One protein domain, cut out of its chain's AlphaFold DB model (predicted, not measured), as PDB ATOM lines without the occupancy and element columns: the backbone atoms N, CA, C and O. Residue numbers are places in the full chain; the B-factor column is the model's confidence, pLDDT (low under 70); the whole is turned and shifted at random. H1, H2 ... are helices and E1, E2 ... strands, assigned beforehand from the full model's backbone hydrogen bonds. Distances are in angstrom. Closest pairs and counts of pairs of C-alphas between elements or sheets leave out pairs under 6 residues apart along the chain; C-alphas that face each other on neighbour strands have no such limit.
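What this domain is: This is residues 8 to 86 of the 536 residues of a protein of candidate division WOR-3 bacterium (UniProt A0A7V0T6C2). A strongly twisted, curled sheet of four strands, E1 to E4, with the short helix H3 over it, makes one end of an elongated domain. Helices H1 and H2, steeply tilted to each other, make the other end. The printed part has 79 residues, with three named helices and four named strands in the order H1, H2, E1, E2, E3, E4, H3; the class is mixed, helices and strands. The sheet runs E1, E2, E3, E4 as a meander, each strand the antiparallel neighbour of the one before. The whole is compact, with a radius of gyration of the C-alphas of 12.7 A, and spans 42 by 19 by 17 A.

How they stand to each other: The sheet holds E1, residues 41 to 44, E2, residues 48 to 56, E3, residues 61 to 66, and E4, residues 71 to 75. E1 and E2 form a hairpin, with N 42 and O 50 2.9 A apart, within hydrogen-bond range. In the hairpin of E2 and E3, N 53 and O 63 are 2.8 A apart; E2 bends by 58 degrees at residue 53. In the hairpin of E3 and E4, N 62 and O 74 are 2.9 A apart. Residues 42 to 43 of E1 also pair, antiparallel, with residues 84 to 85. H3, residues 76 to 82, is on the sheet at a height of 8.3 A, over E3 and along the strands, at 4 degrees to E3 on the local plane; the closest C-alphas of H3 and E3 are those of Leu 76 and Arg 61, 5.1 A apart. H2, residues 23 to 34, is close to H3 but not clearly touching, the closest C-alphas being those of Gly 32 and Leu 80, 6.5 A apart. H1, residues 8 to 15, touches H2, closest at the C-alphas of Ala 15 and Ala 26, 4.8 A apart, at a steep tilt of 55 degrees, opposite ways. H1 and H2 are not on the sheet. In H1, H2 and H3 every O i to N i+4 pair is within hydrogen-bond range.

Where its parts are: E2 is 21.7 A long, E3 16.7 A, H2 16.1 A and E4 13.5 A. H1 begins at C-alpha 8, (16.873, 44.259, 16.548), and H3 ends at C-alpha 82, (22.990, 32.981, 35.843).

The domain as a whole: The C-alphas farthest apart, of Gly 20 and Ala 68, are 42.1 A apart. The printed part has no cut and no long link. Its mean pLDDT is 85.8; residues 18 to 21 and residue 58 are under 70.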
ATOM      1  N   VAL A   8      16.188  42.961  16.339       77.31
ATOM      2  CA  VAL A   8      16.873  44.259  16.548       77.31
ATOM      3  C   VAL A   8      15.940  45.318  17.112       77.31
ATOM      4  O   VAL A   8      16.234  45.892  18.155       77.31
ATOM      5  N   GLU A   9      14.804  45.550  16.459       75.56
ATOM      6  CA  GLU A   9      13.841  46.568  16.885       75.56
ATOM      7  C   GLU A   9      13.327  46.283  18.305       75.56
ATOM      8  O   GLU A   9      13.268  47.174  19.149       75.56
ATOM      9  N   ARG A  10      13.050  45.010  18.615       74.19
ATOM     10  CA  ARG A  10      12.611  44.593  19.955       74.19
ATOM     11  C   ARG A  10      13.714  44.725  20.999       74.19
ATOM     12  O   ARG A  10      13.424  45.061  22.139       74.19
ATOM     13  N   LEU A  11      14.971  44.482  20.635       82.62
ATOM     14  CA  LEU A  11      16.119  44.674  21.521       82.62
ATOM     15  C   LEU A  11      16.308  46.153  21.853       82.62
ATOM     16  O   LEU A  11      16.517  46.484  23.016       82.62
ATOM     17  N   LEU A  12      16.185  47.038  20.858       79.69
ATOM     18  CA  LEU A  12      16.254  48.488  21.053       79.69
ATOM     19  C   LEU A  12      15.142  48.975  21.987       79.69
ATOM     20  O   LEU A  12      15.421  49.702  22.943       79.69
ATOM     21  N   GLN A  13      13.910  48.520  21.751       76.06
ATOM     22  CA  GLN A  13      12.754  48.808  22.601       76.06
ATOM     23  C   GLN A  13      12.972  48.308  24.030       76.06
ATOM     24  O   GLN A  13      12.886  49.093  24.974       76.06
ATOM     25  N   LYS A  14      13.352  47.035  24.189       81.12
ATOM     26  CA  LYS A  14      13.576  46.410  25.498       81.12
ATOM     27  C   LYS A  14      14.730  47.052  26.269       81.12
ATOM     28  O   LYS A  14      14.662  47.181  27.488       81.12
ATOM     29  N   ALA A  15      15.786  47.469  25.574       83.62
ATOM     30  CA  ALA A  15      16.897  48.213  26.160       83.62
ATOM     31  C   ALA A  15      16.533  49.679  26.457       83.62
ATOM     32  O   ALA A  15      17.244  50.358  27.188       83.62
ATOM     33  N   GLY A  16      15.440  50.194  25.891       72.94
ATOM     34  CA  GLY A  16      15.047  51.596  26.002       72.94
ATOM     35  C   GLY A  16      15.887  52.547  25.139       72.94
ATOM     36  O   GLY A  16      15.797  53.770  25.304       72.94
ATOM     37  N   LEU A  17      16.693  52.025  24.208       76.69
ATOM     38  CA  LEU A  17      17.574  52.817  23.352       76.69
ATOM     39  C   LEU A  17      16.750  53.531  22.273       76.69
ATOM     40  O   LEU A  17      16.254  52.906  21.345       76.69
ATOM     41  N   GLY A  18      16.597  54.850  22.408       68.75
ATOM     42  CA  GLY A  18      15.673  55.636  21.577       68.75
ATOM     43  C   GLY A  18      14.242  55.707  22.128       68.75
ATOM     44  O   GLY A  18      13.410  56.398  21.548       68.75
ATOM     45  N   TYR A  19      13.980  55.079  23.283       65.44
ATOM     46  CA  TYR A  19      12.661  55.010  23.932       65.44
ATOM     47  C   TYR A  19      12.672  55.591  25.356       65.44
ATOM     48  O   TYR A  19      11.919  55.162  26.220       65.44
ATOM     49  N   GLY A  20      13.529  56.582  25.615       61.22
ATOM     50  CA  GLY A  20      13.486  57.390  26.841       61.22
ATOM     51  C   GLY A  20      14.333  56.898  28.019       61.22
ATOM     52  O   GLY A  20      14.424  57.621  29.013       61.22
ATOM     53  N   ALA A  21      14.995  55.741  27.922       67.25
ATOM     54  CA  ALA A  21      15.956  55.314  28.941       67.25
ATOM     55  C   ALA A  21      17.265  56.133  28.867       67.25
ATOM     56  O   ALA A  21      17.662  56.569  27.777       67.25
ATOM     57  N   PRO A  22      17.972  56.346  29.996       78.62
ATOM     58  CA  PRO A  22      19.312  56.925  29.985       78.62
ATOM     59  C   PRO A  22      20.254  56.112  29.093       78.62
ATOM     60  O   PRO A  22      20.310  54.889  29.188       78.62
ATOM     61  N   LEU A  23      21.026  56.789  28.236       77.62
ATOM     62  CA  LEU A  23      21.851  56.134  27.212       77.62
ATOM     63  C   LEU A  23      22.796  55.068  27.786       77.62
ATOM     64  O   LEU A  23      22.957  54.008  27.199       77.62
ATOM     65  N   ASN A  24      23.425  55.341  28.926       82.50
ATOM     66  CA  ASN A  24      24.327  54.400  29.588       82.50
ATOM     67  C   ASN A  24      23.607  53.124  30.048       82.50
ATOM     68  O   ASN A  24      24.121  52.036  29.822       82.50
ATOM     69  N   GLU A  25      22.425  53.263  30.652       79.88
ATOM     70  CA  GLU A  25      21.610  52.133  31.117       79.88
ATOM     71  C   GLU A  25      21.102  51.316  29.926       79.88
ATOM     72  O   GLU A  25      21.182  50.090  29.927       79.88
ATOM     73  N   ALA A  26      20.670  52.001  28.863       80.75
ATOM     74  CA  ALA A  26      20.221  51.352  27.641       80.75
ATOM     75  C   ALA A  26      21.340  50.565  26.947       80.75
ATOM     76  O   ALA A  26      21.123  49.451  26.479       80.75
ATOM     77  N   LEU A  27      22.557  51.114  26.897       87.00
ATOM     78  CA  LEU A  27      23.707  50.417  26.319       87.00
ATOM     79  C   LEU A  27      24.124  49.197  27.150       87.00
ATOM     80  O   LEU A  27      24.474  48.171  26.573       87.00
ATOM     81  N   GLU A  28      24.069  49.291  28.478       86.56
ATOM     82  CA  GLU A  28      24.364  48.167  29.374       86.56
ATOM     83  C   GLU A  28      23.334  47.037  29.218       86.56
ATOM     84  O   GLU A  28      23.711  45.875  29.055       86.56
ATOM     85  N   ALA A  29      22.042  47.376  29.165       85.50
ATOM     86  CA  ALA A  29      20.976  46.413  28.896       85.50
ATOM     87  C   ALA A  29      21.142  45.752  27.516       85.50
ATOM     88  O   ALA A  29      21.055  44.528  27.396       85.50
ATOM     89  N   MET A  30      21.448  46.545  26.483       89.19
ATOM     90  CA  MET A  30      21.668  46.048  25.125       89.19
ATOM     91  C   MET A  30      22.841  45.062  25.055       89.19
ATOM     92  O   MET A  30      22.712  44.004  24.439       89.19
ATOM     93  N   ASP A  31      23.967  45.370  25.706       88.69
ATOM     94  CA  ASP A  31      25.124  44.468  25.771       88.69
ATOM     95  C   ASP A  31      24.764  43.134  26.447       88.69
ATOM     96  O   ASP A  31      25.193  42.070  25.998       88.69
ATOM     97  N   GLY A  32      23.916  43.172  27.477       89.19
ATOM     98  CA  GLY A  32      23.351  41.977  28.099       89.19
ATOM     99  C   GLY A  32      22.484  41.155  27.140       89.19
ATOM    100  O   GLY A  32      22.702  39.956  26.981       89.19
ATOM    101  N   TYR A  33      21.511  41.781  26.475       90.00
ATOM    102  CA  TYR A  33      20.558  41.063  25.622       90.00
ATOM    103  C   TYR A  33      21.187  40.495  24.349       90.00
ATOM    104  O   TYR A  33      20.835  39.390  23.936       90.00
ATOM    105  N   VAL A  34      22.147  41.201  23.743       89.25
ATOM    106  CA  VAL A  34      22.871  40.711  22.556       89.25
ATOM    107  C   VAL A  34      23.621  39.414  22.871       89.25
ATOM    108  O   VAL A  34      23.665  38.501  22.049       89.25
ATOM    109  N   LYS A  35      24.145  39.285  24.093       89.25
ATOM    110  CA  LYS A  35      24.792  38.060  24.577       89.25
ATOM    111  C   LYS A  35      23.823  36.900  24.830       89.25
ATOM    112  O   LYS A  35      24.270  35.788  25.093       89.25
ATOM    113  N   LEU A  36      22.518  37.153  24.769       91.75
ATOM    114  CA  LEU A  36      21.461  36.160  24.919       91.75
ATOM    115  C   LEU A  36      20.718  35.890  23.600       91.75
ATOM    116  O   LEU A  36      19.620  35.339  23.619       91.75
ATOM    117  N   LEU A  37      21.283  36.262  22.448       90.56
ATOM    118  CA  LEU A  37      20.663  35.975  21.154       90.56
ATOM    119  C   LEU A  37      20.553  34.461  20.892       90.56
ATOM    120  O   LEU A  37      21.458  33.704  21.271       90.56
ATOM    121  N   PRO A  38      19.480  33.996  20.219       90.56
ATOM    122  CA  PRO A  38      19.352  32.600  19.819       90.56
ATOM    123  C   PRO A  38      20.577  32.107  19.041       90.56
ATOM    124  O   PRO A  38      21.127  32.812  18.201       90.56
ATOM    125  N   GLY A  39      21.006  30.885  19.338       88.75
ATOM    126  CA  GLY A  39      22.220  30.279  18.798       88.75
ATOM    127  C   GLY A  39      23.457  30.471  19.675       88.75
ATOM    128  O   GLY A  39      24.382  29.670  19.545       88.75
ATOM    129  N   THR A  40      23.458  31.445  20.594       91.56
ATOM    130  CA  THR A  40      24.578  31.682  21.517       91.56
ATOM    131  C   THR A  40      24.797  30.481  22.434       91.56
ATOM    132  O   THR A  40      23.845  29.932  22.996       91.56
ATOM    133  N   ILE A  41      26.057  30.084  22.611       93.81
ATOM    134  CA  ILE A  41      26.445  29.072  23.593       93.81
ATOM    135  C   ILE A  41      26.628  29.741  24.951       93.81
ATOM    136  O   ILE A  41      27.292  30.771  25.073       93.81
ATOM    137  N   VAL A  42      26.044  29.138  25.980       94.31
ATOM    138  CA  VAL A  42      26.094  29.618  27.358       94.31
ATOM    139  C   VAL A  42      26.497  28.493  28.306       94.31
ATOM    140  O   VAL A  42      26.255  27.316  28.043       94.31
ATOM    141  N   LEU A  43      27.101  28.862  29.432       92.38
ATOM    142  CA  LEU A  43      27.324  27.972  30.562       92.38
ATOM    143  C   LEU A  43      26.337  28.286  31.675       92.38
ATOM    144  O   LEU A  43      26.271  29.422  32.152       92.38
ATOM    145  N   ASP A  44      25.633  27.252  32.105       93.75
ATOM    146  CA  ASP A  44      24.777  27.258  33.279       93.75
ATOM    147  C   ASP A  44      25.438  26.471  34.429       93.75
ATOM    148  O   ASP A  44      26.049  25.431  34.171       93.75
ATOM    149  N   PRO A  45      25.330  26.915  35.695       88.44
ATOM    150  CA  PRO A  45      25.930  26.206  36.829       88.44
ATOM    151  C   PRO A  45      25.409  24.781  37.065       88.44
ATOM    152  O   PRO A  45      26.143  23.966  37.615       88.44
ATOM    153  N   GLU A  46      24.159  24.492  36.695       88.25
ATOM    154  CA  GLU A  46      23.511  23.195  36.938       88.25
ATOM    155  C   GLU A  46      23.392  22.386  35.645       88.25
ATOM    156  O   GLU A  46      23.706  21.201  35.627       88.25
ATOM    157  N   LEU A  47      22.976  23.041  34.559       89.62
ATOM    158  CA  LEU A  47      22.752  22.420  33.254       89.62
ATOM    159  C   LEU A  47      24.060  22.214  32.462       89.62
ATOM    160  O   LEU A  47      24.095  21.441  31.507       89.62
ATOM    161  N   GLY A  48      25.141  22.907  32.836       90.31
ATOM    162  CA  GLY A  48      26.407  22.878  32.109       90.31
ATOM    163  C   GLY A  48      26.342  23.643  30.777       90.31
ATOM    164  O   GLY A  48      25.646  24.659  30.679       90.31
ATOM    165  N   PRO A  49      27.104  23.219  29.750       92.75
ATOM    166  CA  PRO A  49      27.049  23.812  28.416       92.75
ATOM    167  C   PRO A  49      25.681  23.631  27.756       92.75
ATOM    168  O   PRO A  49      25.181  22.514  27.611       92.75
ATOM    169  N   ALA A  50      25.102  24.737  27.303       94.62
ATOM    170  CA  ALA A  50      23.803  24.768  26.651       94.62
ATOM    171  C   ALA A  50      23.788  25.777  25.500       94.62
ATOM    172  O   ALA A  50      24.586  26.717  25.453       94.62
ATOM    173  N   ARG A  51      22.851  25.599  24.567       94.25
ATOM    174  CA  ARG A  51      22.598  26.558  23.490       94.25
ATOM    175  C   ARG A  51      21.320  27.328  23.776       94.25
ATOM    176  O   ARG A  51      20.295  26.750  24.139       94.25
ATOM    177  N   LEU A  52      21.365  28.637  23.577       93.81
ATOM    178  CA  LEU A  52      20.190  29.482  23.691       93.81
ATOM    179  C   LEU A  52      19.279  29.236  22.487       93.81
ATOM    180  O   LEU A  52      19.642  29.508  21.346       93.81
ATOM    181  N   ARG A  53      18.104  28.657  22.730       91.88
ATOM    182  CA  ARG A  53      17.155  28.266  21.678       91.88
ATOM    183  C   ARG A  53      16.182  29.369  21.331       91.88
ATOM    184  O   ARG A  53      15.837  29.542  20.167       91.88
ATOM    185  N   ARG A  54      15.719  30.096  22.344       87.81
ATOM    186  CA  ARG A  54      14.706  31.135  22.180       87.81
ATOM    187  C   ARG A  54      14.974  32.282  23.136       87.81
ATOM    188  O   ARG A  54      15.188  32.051  24.322       87.81
ATOM    189  N   LEU A  55      14.880  33.494  22.607       87.38
ATOM    190  CA  LEU A  55      14.803  34.730  23.368       87.38
ATOM    191  C   LEU A  55      13.457  35.379  23.048       87.38
ATOM    192  O   LEU A  55      13.237  35.864  21.941       87.38
ATOM    193  N   ASP A  56      12.535  35.326  23.999       80.81
ATOM    194  CA  ASP A  56      11.236  35.972  23.910       80.81
ATOM    195  C   ASP A  56      11.293  37.292  24.678       80.81
ATOM    196  O   ASP A  56      11.119  37.324  25.892       80.81
ATOM    197  N   LEU A  57      11.594  38.380  23.971       78.69
ATOM    198  CA  LEU A  57      11.691  39.713  24.575       78.69
ATOM    199  C   LEU A  57      10.333  40.237  25.053       78.69
ATOM    200  O   LEU A  57      10.297  41.032  25.984       78.69
ATOM    201  N   LEU A  58       9.235  39.746  24.465       67.38
ATOM    202  CA  LEU A  58       7.878  40.154  24.819       67.38
ATOM    203  C   LEU A  58       7.484  39.598  26.194       67.38
ATOM    204  O   LEU A  58       6.943  40.306  27.035       67.38
ATOM    205  N   LEU A  59       7.793  38.322  26.431       72.06
ATOM    206  CA  LEU A  59       7.573  37.657  27.721       72.06
ATOM    207  C   LEU A  59       8.788  37.731  28.650       72.06
ATOM    208  O   LEU A  59       8.756  37.165  29.740       72.06
ATOM    209  N   SER A  60       9.856  38.411  28.227       78.88
ATOM    210  CA  SER A  60      11.127  38.527  28.951       78.88
ATOM    211  C   SER A  60      11.675  37.167  29.390       78.88
ATOM    212  O   SER A  60      12.023  36.967  30.551       78.88
ATOM    213  N   ARG A  61      11.721  36.201  28.466       84.50
ATOM    214  CA  ARG A  61      12.165  34.828  28.740       84.50
ATOM    215  C   ARG A  61      13.270  34.378  27.811       84.50
ATOM    216  O   ARG A  61      13.187  34.541  26.596       84.50
ATOM    217  N   ALA A  62      14.249  33.695  28.383       91.50
ATOM    218  CA  ALA A  62      15.232  32.924  27.646       91.50
ATOM    219  C   ALA A  62      14.960  31.429  27.843       91.50
ATOM    220  O   ALA A  62      14.620  30.969  28.933       91.50
ATOM    221  N   THR A  63      15.097  30.653  26.773       92.06
ATOM    222  CA  THR A  63      15.102  29.189  26.834       92.06
ATOM    223  C   THR A  63      16.448  28.697  26.348       92.06
ATOM    224  O   THR A  63      16.847  28.994  25.218       92.06
ATOM    225  N   VAL A  64      17.127  27.936  27.196       95.69
ATOM    226  CA  VAL A  64      18.378  27.255  26.870       95.69
ATOM    227  C   VAL A  64      18.142  25.753  26.862       95.69
ATOM    228  O   VAL A  64      17.274  25.252  27.577       95.69
ATOM    229  N   GLU A  65      18.897  25.043  26.040       94.31
ATOM    230  CA  GLU A  65      18.805  23.594  25.911       94.31
ATOM    231  C   GLU A  65      20.205  22.982  25.966       94.31
ATOM    232  O   GLU A  65      21.115  23.433  25.262       94.31
ATOM    233  N   SER A  66      20.379  21.978  26.823       93.50
ATOM    234  CA  SER A  66      21.616  21.206  26.925       93.50
ATOM    235  C   SER A  66      21.735  20.202  25.780       93.50
ATOM    236  O   SER A  66      20.766  19.873  25.095       93.50
ATOM    237  N   ARG A  67      22.930  19.634  25.606       88.50
ATOM    238  CA  ARG A  67      23.148  18.522  24.667       88.50
ATOM    239  C   ARG A  67      22.287  17.296  24.984       88.50
ATOM    240  O   ARG A  67      21.913  16.563  24.074       88.50
ATOM    241  N   ALA A  68      21.969  17.068  26.259       86.44
ATOM    242  CA  ALA A  68      21.131  15.951  26.694       86.44
ATOM    243  C   ALA A  68      19.630  16.168  26.401       86.44
ATOM    244  O   ALA A  68      18.820  15.299  26.719       86.44
ATOM    245  N   GLY A  69      19.254  17.304  25.797       87.81
ATOM    246  CA  GLY A  69      17.863  17.681  25.525       87.81
ATOM    247  C   GLY A  69      17.141  18.276  26.736       87.81
ATOM    248  O   GLY A  69      15.932  18.504  26.699       87.81
ATOM    249  N   GLU A  70      17.858  18.538  27.830       91.38
ATOM    250  CA  GLU A  70      17.291  19.195  29.002       91.38
ATOM    251  C   GLU A  70      17.091  20.682  28.699       91.38
ATOM    252  O   GLU A  70      18.024  21.393  28.326       91.38
ATOM    253  N   SER A  71      15.855  21.157  28.845       91.75
ATOM    254  CA  SER A  71      15.488  22.546  28.577       91.75
ATOM    255  C   SER A  71      15.281  23.316  29.874       91.75
ATOM    256  O   SER A  71      14.478  22.913  30.716       91.75
ATOM    257  N   LEU A  72      15.934  24.469  29.996       91.75
ATOM    258  CA  LEU A  72      15.776  25.395  31.113       91.75
ATOM    259  C   LEU A  72      15.176  26.710  30.608       91.75
ATOM    260  O   LEU A  72      15.684  27.336  29.676       91.75
ATOM    261  N   LYS A  73      14.068  27.122  31.229       91.44
ATOM    262  CA  LYS A  73      13.392  28.396  30.961       91.44
ATOM    263  C   LYS A  73      13.676  29.352  32.108       91.44
ATOM    264  O   LYS A  73      13.428  29.006  33.259       91.44
ATOM    265  N   LEU A  74      14.174  30.536  31.780       87.56
ATOM    266  CA  LEU A  74      14.539  31.577  32.736       87.56
ATOM    267  C   LEU A  74      13.836  32.876  32.346       87.56
ATOM    268  O   LEU A  74      13.689  33.161  31.154       87.56
ATOM    269  N   ASP A  75      13.432  33.673  33.333       86.06
ATOM    270  CA  ASP A  75      13.197  35.094  33.085       86.06
ATOM    271  C   ASP A  75      14.515  35.781  32.681       86.06
ATOM    272  O   ASP A  75      15.612  35.250  32.887       86.06
ATOM    273  N   LEU A  76      14.417  36.939  32.035       86.38
ATOM    274  CA  LEU A  76      15.557  37.607  31.417       86.38
ATOM    275  C   LEU A  76      16.579  38.088  32.459       86.38
ATOM    276  O   LEU A  76      17.785  37.954  32.244       86.38
ATOM    277  N   THR A  77      16.115  38.554  33.617       84.12
ATOM    278  CA  THR A  77      16.969  38.944  34.747       84.12
ATOM    279  C   THR A  77      17.754  37.747  35.312       84.12
ATOM    280  O   THR A  77      18.970  37.825  35.536       84.12
ATOM    281  N   ALA A  78      17.099  36.599  35.494       87.00
ATOM    282  CA  ALA A  78      17.737  35.349  35.891       87.00
ATOM    283  C   ALA A  78      18.719  34.865  34.817       87.00
ATOM    284  O   ALA A  78      19.833  34.464  35.144       87.00
ATOM    285  N   ALA A  79      18.356  34.960  33.537       91.75
ATOM    286  CA  ALA A  79      19.232  34.598  32.430       91.75
ATOM    287  C   ALA A  79      20.523  35.432  32.425       91.75
ATOM    288  O   ALA A  79      21.610  34.861  32.379       91.75
ATOM    289  N   LEU A  80      20.424  36.758  32.552       90.50
ATOM    290  CA  LEU A  80      21.576  37.669  32.568       90.50
ATOM    291  C   LEU A  80      22.513  37.451  33.763       90.50
ATOM    292  O   LEU A  80      23.719  37.668  33.651       90.50
ATOM    293  N   SER A  81      21.972  37.040  34.910       89.50
ATOM    294  CA  SER A  81      22.754  36.827  36.134       89.50
ATOM    295  C   SER A  81      23.336  35.414  36.252       89.50
ATOM    296  O   SER A  81      24.414  35.238  36.827       89.50
ATOM    297  N   ARG A  82      22.642  34.404  35.716       93.06
ATOM    298  CA  ARG A  82      22.990  32.981  35.843       93.06
ATOM    299  C   ARG A  82      23.807  32.461  34.666       93.06
ATOM    300  O   ARG A  82      24.760  31.711  34.883       93.06
ATOM    301  N   LEU A  83      23.449  32.841  33.439       93.62
ATOM    302  CA  LEU A  83      24.072  32.312  32.230       93.62
ATOM    303  C   LEU A  83      25.363  33.057  31.915       93.62
ATOM    304  O   LEU A  83      25.428  34.284  31.954       93.62
ATOM    305  N   ARG A  84      26.400  32.303  31.548       91.44
ATOM    306  CA  ARG A  84      27.672  32.867  31.086       91.44
ATOM    307  C   ARG A  84      27.831  32.629  29.589       91.44
ATOM    308  O   ARG A  84      28.096  31.492  29.205       91.44
ATOM    309  N   PRO A  85      27.682  33.664  28.750       89.75
ATOM    310  CA  PRO A  85      27.912  33.566  27.317       89.75
ATOM    311  C   PRO A  85      29.349  33.160  27.025       89.75
ATOM    312  O   PRO A  85      30.287  33.619  27.683       89.75
ATOM    313  N   VAL A  86      29.507  32.324  26.012       87.44
ATOM    314  CA  VAL A  86      30.796  31.850  25.531       87.44
ATOM    315  C   VAL A  86      30.984  32.329  24.100       87.44
ATOM    316  O   VAL A  86      30.025  32.376  23.332       87.44
TER     317      VAL A  86